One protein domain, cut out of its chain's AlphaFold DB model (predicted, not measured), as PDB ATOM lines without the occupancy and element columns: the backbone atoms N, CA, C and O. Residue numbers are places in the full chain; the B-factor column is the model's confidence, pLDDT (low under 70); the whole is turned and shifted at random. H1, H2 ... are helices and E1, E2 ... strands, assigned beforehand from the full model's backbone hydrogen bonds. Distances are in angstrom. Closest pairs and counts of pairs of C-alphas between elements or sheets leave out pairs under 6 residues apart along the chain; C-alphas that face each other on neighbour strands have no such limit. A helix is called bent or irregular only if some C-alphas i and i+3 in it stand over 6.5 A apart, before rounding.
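Overview. This is residues 141 to 195 of the 196 residues of an uncharacterized protein of Methanomicrobiales archaeon (UniProt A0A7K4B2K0). A three-stranded sheet, E1, E2 and E3, has the long, kinked helix H2 over one face, and the short helix H1 packs across H2 near the sheet end where E1 begins. Residues 165 to 170 stick out at one end of this rod. The printed part has 55 residues, with named elements in the order H1, E1, E2, H2, E3, mixed in class, helices and strands. The sheet, in order E1, E2, E3, is mixed. The whole is only just compact, close to loose, with a radius of gyration of the C-alphas of 11.7 A and spans of 36 by 17 by 16 A.

Arrangement. H1, residues 141 to 146, touches H2, residues 168 to 189, with H2's residues 178 to 182 alone, about perpendicular at 86 degrees; their closest C-alphas, of Glu 141 and Ala 181, are 5.6 A apart. E1, residues 148 to 153, and E2, residues 156 to 161, form an antiparallel hairpin; N 151 and O 158 are within hydrogen-bond range at 2.8 A. E3, residues 193 to 195, is parallel to E2, with N 195 and O 159 at 2.9 A. H1 only grazes the sheet. H2 is over E3, 5.5 A in height over the sheet, along the strands at 23 degrees to E3 on the local plane; the closest C-alphas of H2 and E3 are those of Gln 186 and Ser 194, 5.8 A apart. E2, H2 and E3 make a strand-helix-strand unit, two parallel neighbour strands with a helix between, its crossover right-handed; H2 on one face of the sheet makes two layers. Every O i to N i+4 pair is within hydrogen-bond range in H1, and 16 of 18 in H2.

Along the chain. H1 begins at C-alpha 141, (6.951, -34.438, -26.316). E1 is 15.6 A long and E2 16.4 A. H2, 28.4 A, has a kink of 64 degrees near residue 176 and is irregular, C-alphas 173 and 176 being 7.7 A apart. E3 ends at C-alpha 195, (10.234, -45.360, -33.860).

Size, cuts and confidence. The farthest C-alphas, of Asp 155 and Asp 169, are 36.3 A apart. The printed part has no cut, no link is long, and no printed residue is under 70 in pLDDT.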
ATOM      1  N   GLU A 141       6.076 -35.043 -25.309       89.44
ATOM      2  CA  GLU A 141       6.951 -34.438 -26.316       89.44
ATOM      3  C   GLU A 141       8.388 -34.276 -25.816       89.44
ATOM      4  O   GLU A 141       9.324 -34.510 -26.576       89.44
ATOM      5  N   GLU A 142       8.570 -33.904 -24.545       89.00
ATOM      6  CA  GLU A 142       9.895 -33.784 -23.933       89.00
ATOM      7  C   GLU A 142      10.525 -35.167 -23.723       89.00
ATOM      8  O   GLU A 142      11.717 -35.344 -23.961       89.00
ATOM      9  N   LEU A 143       9.727 -36.168 -23.333       88.62
ATOM     10  CA  LEU A 143      10.216 -37.538 -23.156       88.62
ATOM     11  C   LEU A 143      10.722 -38.155 -24.458       88.62
ATOM     12  O   LEU A 143      11.743 -38.834 -24.438       88.62
ATOM     13  N   ILE A 144      10.046 -37.904 -25.580       88.88
ATOM     14  CA  ILE A 144      10.469 -38.426 -26.886       88.88
ATOM     15  C   ILE A 144      11.823 -37.854 -27.293       88.88
ATOM     16  O   ILE A 144      12.668 -38.597 -27.774       88.88
ATOM     17  N   VAL A 145      12.045 -36.552 -27.100       88.75
ATOM     18  CA  VAL A 145      13.281 -35.898 -27.562       88.75
ATOM     19  C   VAL A 145      14.466 -36.075 -26.612       88.75
ATOM     20  O   VAL A 145      15.581 -35.722 -26.984       88.75
ATOM     21  N   ARG A 146      14.255 -36.609 -25.397       88.19
ATOM     22  CA  ARG A 146      15.327 -36.825 -24.407       88.19
ATOM     23  C   ARG A 146      16.408 -37.783 -24.889       88.19
ATOM     24  O   ARG A 146      17.579 -37.537 -24.628       88.19
ATOM     25  N   ASP A 147      16.001 -38.861 -25.546       88.44
ATOM     26  CA  ASP A 147      16.900 -39.887 -26.070       88.44
ATOM     27  C   ASP A 147      16.429 -40.292 -27.466       88.44
ATOM     28  O   ASP A 147      15.973 -41.408 -27.706       88.44
ATOM     29  N   ILE A 148      16.446 -39.314 -28.375       91.81
ATOM     30  CA  ILE A 148      16.208 -39.534 -29.797       91.81
ATOM     31  C   ILE A 148      17.518 -39.403 -30.559       91.81
ATOM     32  O   ILE A 148      18.240 -38.414 -30.429       91.81
ATOM     33  N   LYS A 149      17.819 -40.410 -31.375       90.50
ATOM     34  CA  LYS A 149      18.959 -40.400 -32.289       90.50
ATOM     35  C   LYS A 149      18.456 -40.507 -33.717       90.50
ATOM     36  O   LYS A 149      17.627 -41.362 -34.040       90.50
ATOM     37  N   GLU A 150      18.968 -39.633 -34.571       90.81
ATOM     38  CA  GLU A 150      18.707 -39.677 -36.004       90.81
ATOM     39  C   GLU A 150      19.803 -40.458 -36.724       90.81
ATOM     40  O   GLU A 150      20.991 -40.396 -36.387       90.81
ATOM     41  N   PHE A 151      19.375 -41.221 -37.722       88.31
ATOM     42  CA  PHE A 151      20.209 -42.109 -38.507       88.31
ATOM     43  C   PHE A 151      19.892 -41.937 -39.984       88.31
ATOM     44  O   PHE A 151      18.729 -41.911 -40.399       88.31
ATOM     45  N   SER A 152      20.942 -41.912 -40.798       86.19
ATOM     46  CA  SER A 152      20.809 -42.033 -42.249       86.19
ATOM     47  C   SER A 152      20.947 -43.500 -42.656       86.19
ATOM     48  O   SER A 152      21.967 -44.147 -42.397       86.19
ATOM     49  N   LEU A 153      19.910 -44.045 -43.287       84.81
ATOM     50  CA  LEU A 153      19.873 -45.399 -43.834       84.81
ATOM     51  C   LEU A 153      19.625 -45.302 -45.340       84.81
ATOM     52  O   LEU A 153      18.487 -45.235 -45.791       84.81
ATOM     53  N   GLN A 154      20.711 -45.314 -46.119       84.94
ATOM     54  CA  GLN A 154      20.682 -45.074 -47.569       84.94
ATOM     55  C   GLN A 154      20.075 -43.702 -47.910       84.94
ATOM     56  O   GLN A 154      20.654 -42.684 -47.550       84.94
ATOM     57  N   ASP A 155      18.946 -43.676 -48.617       87.00
ATOM     58  CA  ASP A 155      18.188 -42.485 -49.005       87.00
ATOM     59  C   ASP A 155      17.083 -42.128 -47.999       87.00
ATOM     60  O   ASP A 155      16.275 -41.244 -48.276       87.00
ATOM     61  N   ARG A 156      17.031 -42.820 -46.851       90.62
ATOM     62  CA  ARG A 156      16.013 -42.636 -45.815       90.62
ATOM     63  C   ARG A 156      16.589 -42.087 -44.522       90.62
ATOM     64  O   ARG A 156      17.675 -42.468 -44.084       90.62
ATOM     65  N   THR A 157      15.792 -41.251 -43.881       90.75
ATOM     66  CA  THR A 157      16.032 -40.675 -42.559       90.75
ATOM     67  C   THR A 157      15.175 -41.396 -41.526       90.75
ATOM     68  O   THR A 157      13.954 -41.508 -41.669       90.75
ATOM     69  N   VAL A 158      15.815 -41.950 -40.498       93.69
ATOM     70  CA  VAL A 158      15.130 -42.687 -39.435       93.69
ATOM     71  C   VAL A 158      15.511 -42.103 -38.089       93.69
ATOM     72  O   VAL A 158      16.692 -42.028 -37.766       93.69
ATOM     73  N   SER A 159      14.518 -41.746 -37.283       93.56
ATOM     74  CA  SER A 159      14.734 -41.351 -35.890       93.56
ATOM     75  C   SER A 159      14.288 -42.465 -34.951       93.56
ATOM     76  O   SER A 159      13.172 -42.978 -35.079       93.56
ATOM     77  N   ILE A 160      15.130 -42.819 -33.990       94.12
ATOM     78  CA  ILE A 160      14.817 -43.804 -32.954       94.12
ATOM     79  C   ILE A 160      14.841 -43.075 -31.619       94.12
ATOM     80  O   ILE A 160      15.894 -42.591 -31.210       94.12
ATOM     81  N   ALA A 161      13.676 -42.966 -30.989       93.44
ATOM     82  CA  ALA A 161      13.512 -42.481 -29.630       93.44
ATOM     83  C   ALA A 161      13.551 -43.654 -28.649       93.44
ATOM     84  O   ALA A 161      13.152 -44.766 -28.988       93.44
ATOM     85  N   GLN A 162      13.979 -43.398 -27.422       90.19
ATOM     86  CA  GLN A 162      13.916 -44.356 -26.332       90.19
ATOM     87  C   GLN A 162      13.324 -43.684 -25.092       90.19
ATOM     88  O   GLN A 162      13.806 -42.658 -24.624       90.19
ATOM     89  N   ILE A 163      12.275 -44.286 -24.525       88.81
ATOM     90  CA  ILE A 163      11.704 -43.855 -23.242       88.81
ATOM     91  C   ILE A 163      11.929 -44.964 -22.220       88.81
ATOM     92  O   ILE A 163      11.338 -46.042 -22.302       88.81
ATOM     93  N   MET A 164      12.778 -44.698 -21.228       83.81
ATOM     94  CA  MET A 164      12.970 -45.615 -20.107       83.81
ATOM     95  C   MET A 164      11.822 -45.468 -19.104       83.81
ATOM     96  O   MET A 164      11.595 -44.390 -18.561       83.81
ATOM     97  N   THR A 165      11.121 -46.567 -18.826       83.06
ATOM     98  CA  THR A 165      10.019 -46.625 -17.856       83.06
ATOM     99  C   THR A 165      10.211 -47.781 -16.878       83.06
ATOM    100  O   THR A 165      10.661 -48.864 -17.254       83.06
ATOM    101  N   GLY A 166       9.827 -47.564 -15.617       75.31
ATOM    102  CA  GLY A 166       9.879 -48.580 -14.565       75.31
ATOM    103  C   GLY A 166       8.795 -49.661 -14.672       75.31
ATOM    104  O   GLY A 166       8.889 -50.685 -13.995       75.31
ATOM    105  N   SER A 167       7.765 -49.467 -15.503       76.50
ATOM    106  CA  SER A 167       6.716 -50.468 -15.725       76.50
ATOM    107  C   SER A 167       6.134 -50.417 -17.138       76.50
ATOM    108  O   SER A 167       6.166 -49.394 -17.828       76.50
ATOM    109  N   ARG A 168       5.562 -51.550 -17.560       81.62
ATOM    110  CA  ARG A 168       4.862 -51.674 -18.842       81.62
ATOM    111  C   ARG A 168       3.556 -50.873 -18.883       81.62
ATOM    112  O   ARG A 168       3.170 -50.408 -19.947       81.62
ATOM    113  N   ASP A 169       2.934 -50.651 -17.727       85.94
ATOM    114  CA  ASP A 169       1.662 -49.933 -17.612       85.94
ATOM    115  C   ASP A 169       1.751 -48.498 -18.151       85.94
ATOM    116  O   ASP A 169       0.810 -48.018 -18.782       85.94
ATOM    117  N   PHE A 170       2.887 -47.816 -17.952       85.75
ATOM    118  CA  PHE A 170       3.121 -46.497 -18.547       85.75
ATOM    119  C   PHE A 170       3.109 -46.570 -20.079       85.75
ATOM    120  O   PHE A 170       2.388 -45.819 -20.728       85.75
ATOM    121  N   ALA A 171       3.855 -47.518 -20.655       85.38
ATOM    122  CA  ALA A 171       3.918 -47.684 -22.104       85.38
ATOM    123  C   ALA A 171       2.533 -47.987 -22.699       85.38
ATOM    124  O   ALA A 171       2.160 -47.400 -23.710       85.38
ATOM    125  N   ASP A 172       1.747 -48.845 -22.043       87.81
ATOM    126  CA  ASP A 172       0.414 -49.223 -22.514       87.81
ATOM    127  C   ASP A 172      -0.601 -48.069 -22.373       87.81
ATOM    128  O   ASP A 172      -1.409 -47.836 -23.276       87.81
ATOM    129  N   SER A 173      -0.560 -47.316 -21.268       89.69
ATOM    130  CA  SER A 173      -1.502 -46.214 -21.005       89.69
ATOM    131  C   SER A 173      -1.195 -44.934 -21.791       89.69
ATOM    132  O   SER A 173      -2.130 -44.249 -22.209       89.69
ATOM    133  N   SER A 174       0.080 -44.648 -22.063       89.44
ATOM    134  CA  SER A 174       0.528 -43.477 -22.832       89.44
ATOM    135  C   SER A 174       0.757 -43.769 -24.319       89.44
ATOM    136  O   SER A 174       1.092 -42.853 -25.068       89.44
ATOM    137  N   ALA A 175       0.532 -45.005 -24.788       90.56
ATOM    138  CA  ALA A 175       0.829 -45.441 -26.159       90.56
ATOM    139  C   ALA A 175       0.301 -44.488 -27.243       90.56
ATOM    140  O   ALA A 175       1.015 -44.144 -28.183       90.56
ATOM    141  N   LYS A 176      -0.955 -44.042 -27.109       93.75
ATOM    142  CA  LYS A 176      -1.581 -43.140 -28.083       93.75
ATOM    143  C   LYS A 176      -0.910 -41.765 -28.101       93.75
ATOM    144  O   LYS A 176      -0.642 -41.231 -29.170       93.75
ATOM    145  N   GLU A 177      -0.636 -41.206 -26.928       93.06
ATOM    146  CA  GLU A 177      -0.001 -39.892 -26.790       93.06
ATOM    147  C   GLU A 177       1.435 -39.918 -27.323       93.06
ATOM    148  O   GLU A 177       1.828 -39.034 -28.085       93.06
ATOM    149  N   ILE A 178       2.173 -40.990 -27.019       93.12
ATOM    150  CA  ILE A 178       3.514 -41.256 -27.545       93.12
ATOM    151  C   ILE A 178       3.487 -41.330 -29.077       93.12
ATOM    152  O   ILE A 178       4.269 -40.649 -29.736       93.12
ATOM    153  N   GLN A 179       2.562 -42.093 -29.669       93.12
ATOM    154  CA  GLN A 179       2.438 -42.199 -31.130       93.12
ATOM    155  C   GLN A 179       2.104 -40.859 -31.795       93.12
ATOM    156  O   GLN A 179       2.653 -40.531 -32.850       93.12
ATOM    157  N   GLU A 180       1.210 -40.073 -31.195       94.56
ATOM    158  CA  GLU A 180       0.841 -38.756 -31.712       94.56
ATOM    159  C   GLU A 180       2.013 -37.770 -31.642       94.56
ATOM    160  O   GLU A 180       2.272 -37.053 -32.611       94.56
ATOM    161  N   ALA A 181       2.745 -37.745 -30.529       93.56
ATOM    162  CA  ALA A 181       3.914 -36.891 -30.361       93.56
ATOM    163  C   ALA A 181       5.074 -37.316 -31.282       93.56
ATOM    164  O   ALA A 181       5.687 -36.458 -31.920       93.56
ATOM    165  N   LEU A 182       5.301 -38.621 -31.461       94.25
ATOM    166  CA  LEU A 182       6.290 -39.147 -32.407       94.25
ATOM    167  C   LEU A 182       5.931 -38.784 -33.854       94.25
ATOM    168  O   LEU A 182       6.795 -38.375 -34.620       94.25
ATOM    169  N   SER A 183       4.644 -38.845 -34.213       93.88
ATOM    170  CA  SER A 183       4.161 -38.430 -35.539       93.88
ATOM    171  C   SER A 183       4.359 -36.931 -35.781       93.88
ATOM    172  O   SER A 183       4.715 -36.523 -36.888       93.88
ATOM    173  N   ARG A 184       4.154 -36.096 -34.750       94.06
ATOM    174  CA  ARG A 184       4.451 -34.655 -34.812       94.06
ATOM    175  C   ARG A 184       5.945 -34.407 -35.020       94.06
ATOM    176  O   ARG A 184       6.294 -33.599 -35.878       94.06
ATOM    177  N   TYR A 185       6.805 -35.113 -34.286       93.38
ATOM    178  CA  TYR A 185       8.257 -35.026 -34.450       93.38
ATOM    179  C   TYR A 185       8.692 -35.454 -35.857       93.38
ATOM    180  O   TYR A 185       9.431 -34.726 -36.519       93.38
ATOM    181  N   GLN A 186       8.176 -36.587 -36.346       93.81
ATOM    182  CA  GLN A 186       8.468 -37.102 -37.683       93.81
ATOM    183  C   GLN A 186       8.120 -36.069 -38.763       93.81
ATOM    184  O   GLN A 186       8.951 -35.743 -39.610       93.81
ATOM    185  N   ALA A 187       6.903 -35.518 -38.715       93.19
ATOM    186  CA  ALA A 187       6.440 -34.533 -39.688       93.19
ATOM    187  C   ALA A 187       7.207 -33.202 -39.601       93.19
ATOM    188  O   ALA A 187       7.439 -32.571 -40.629       93.19
ATOM    189  N   GLY A 188       7.589 -32.775 -38.393       92.50
ATOM    190  CA  GLY A 188       8.321 -31.527 -38.166       92.50
ATOM    191  C   GLY A 188       9.759 -31.554 -38.686       92.50
ATOM    192  O   GLY A 188      10.219 -30.548 -39.220       92.50
ATOM    193  N   ASN A 189      10.434 -32.700 -38.574       89.88
ATOM    194  CA  ASN A 189      11.824 -32.872 -39.014       89.88
ATOM    195  C   ASN A 189      11.945 -33.467 -40.426       89.88
ATOM    196  O   ASN A 189      13.028 -33.486 -41.000       89.88
ATOM    197  N   GLY A 190      10.833 -33.912 -41.021       90.81
ATOM    198  CA  GLY A 190      10.827 -34.501 -42.360       90.81
ATOM    199  C   GLY A 190      11.407 -35.915 -42.409       90.81
ATOM    200  O   GLY A 190      11.832 -36.348 -43.477       90.81
ATOM    201  N   ASN A 191      11.403 -36.629 -41.278       90.81
ATOM    202  CA  ASN A 191      11.936 -37.984 -41.187       90.81
ATOM    203  C   ASN A 191      11.035 -38.982 -41.938       90.81
ATOM    204  O   ASN A 191       9.804 -38.947 -41.825       90.81
ATOM    205  N   ASP A 192      11.631 -39.917 -42.680       93.75
ATOM    206  CA  ASP A 192      10.880 -40.962 -43.392       93.75
ATOM    207  C   ASP A 192      10.190 -41.931 -42.423       93.75
ATOM    208  O   ASP A 192       9.106 -42.445 -42.714       93.75
ATOM    209  N   MET A 193      10.812 -42.185 -41.268       94.31
ATOM    210  CA  MET A 193      10.288 -43.072 -40.234       94.31
ATOM    211  C   MET A 193      10.760 -42.645 -38.844       94.31
ATOM    212  O   MET A 193      11.937 -42.353 -38.638       94.31
ATOM    213  N   SER A 194       9.855 -42.693 -37.872       94.56
ATOM    214  CA  SER A 194      10.179 -42.514 -36.458       94.56
ATOM    215  C   SER A 194       9.687 -43.710 -35.644       94.56
ATOM    216  O   SER A 194       8.574 -44.191 -35.857       94.56
ATOM    217  N   ILE A 195      10.523 -44.208 -34.732       93.81
ATOM    218  CA  ILE A 195      10.234 -45.360 -33.860       93.81
ATOM    219  C   ILE A 195      10.523 -44.963 -32.408       93.81
ATOM    220  O   ILE A 195      11.417 -44.152 -32.174       93.81
TER     221      ILE A 195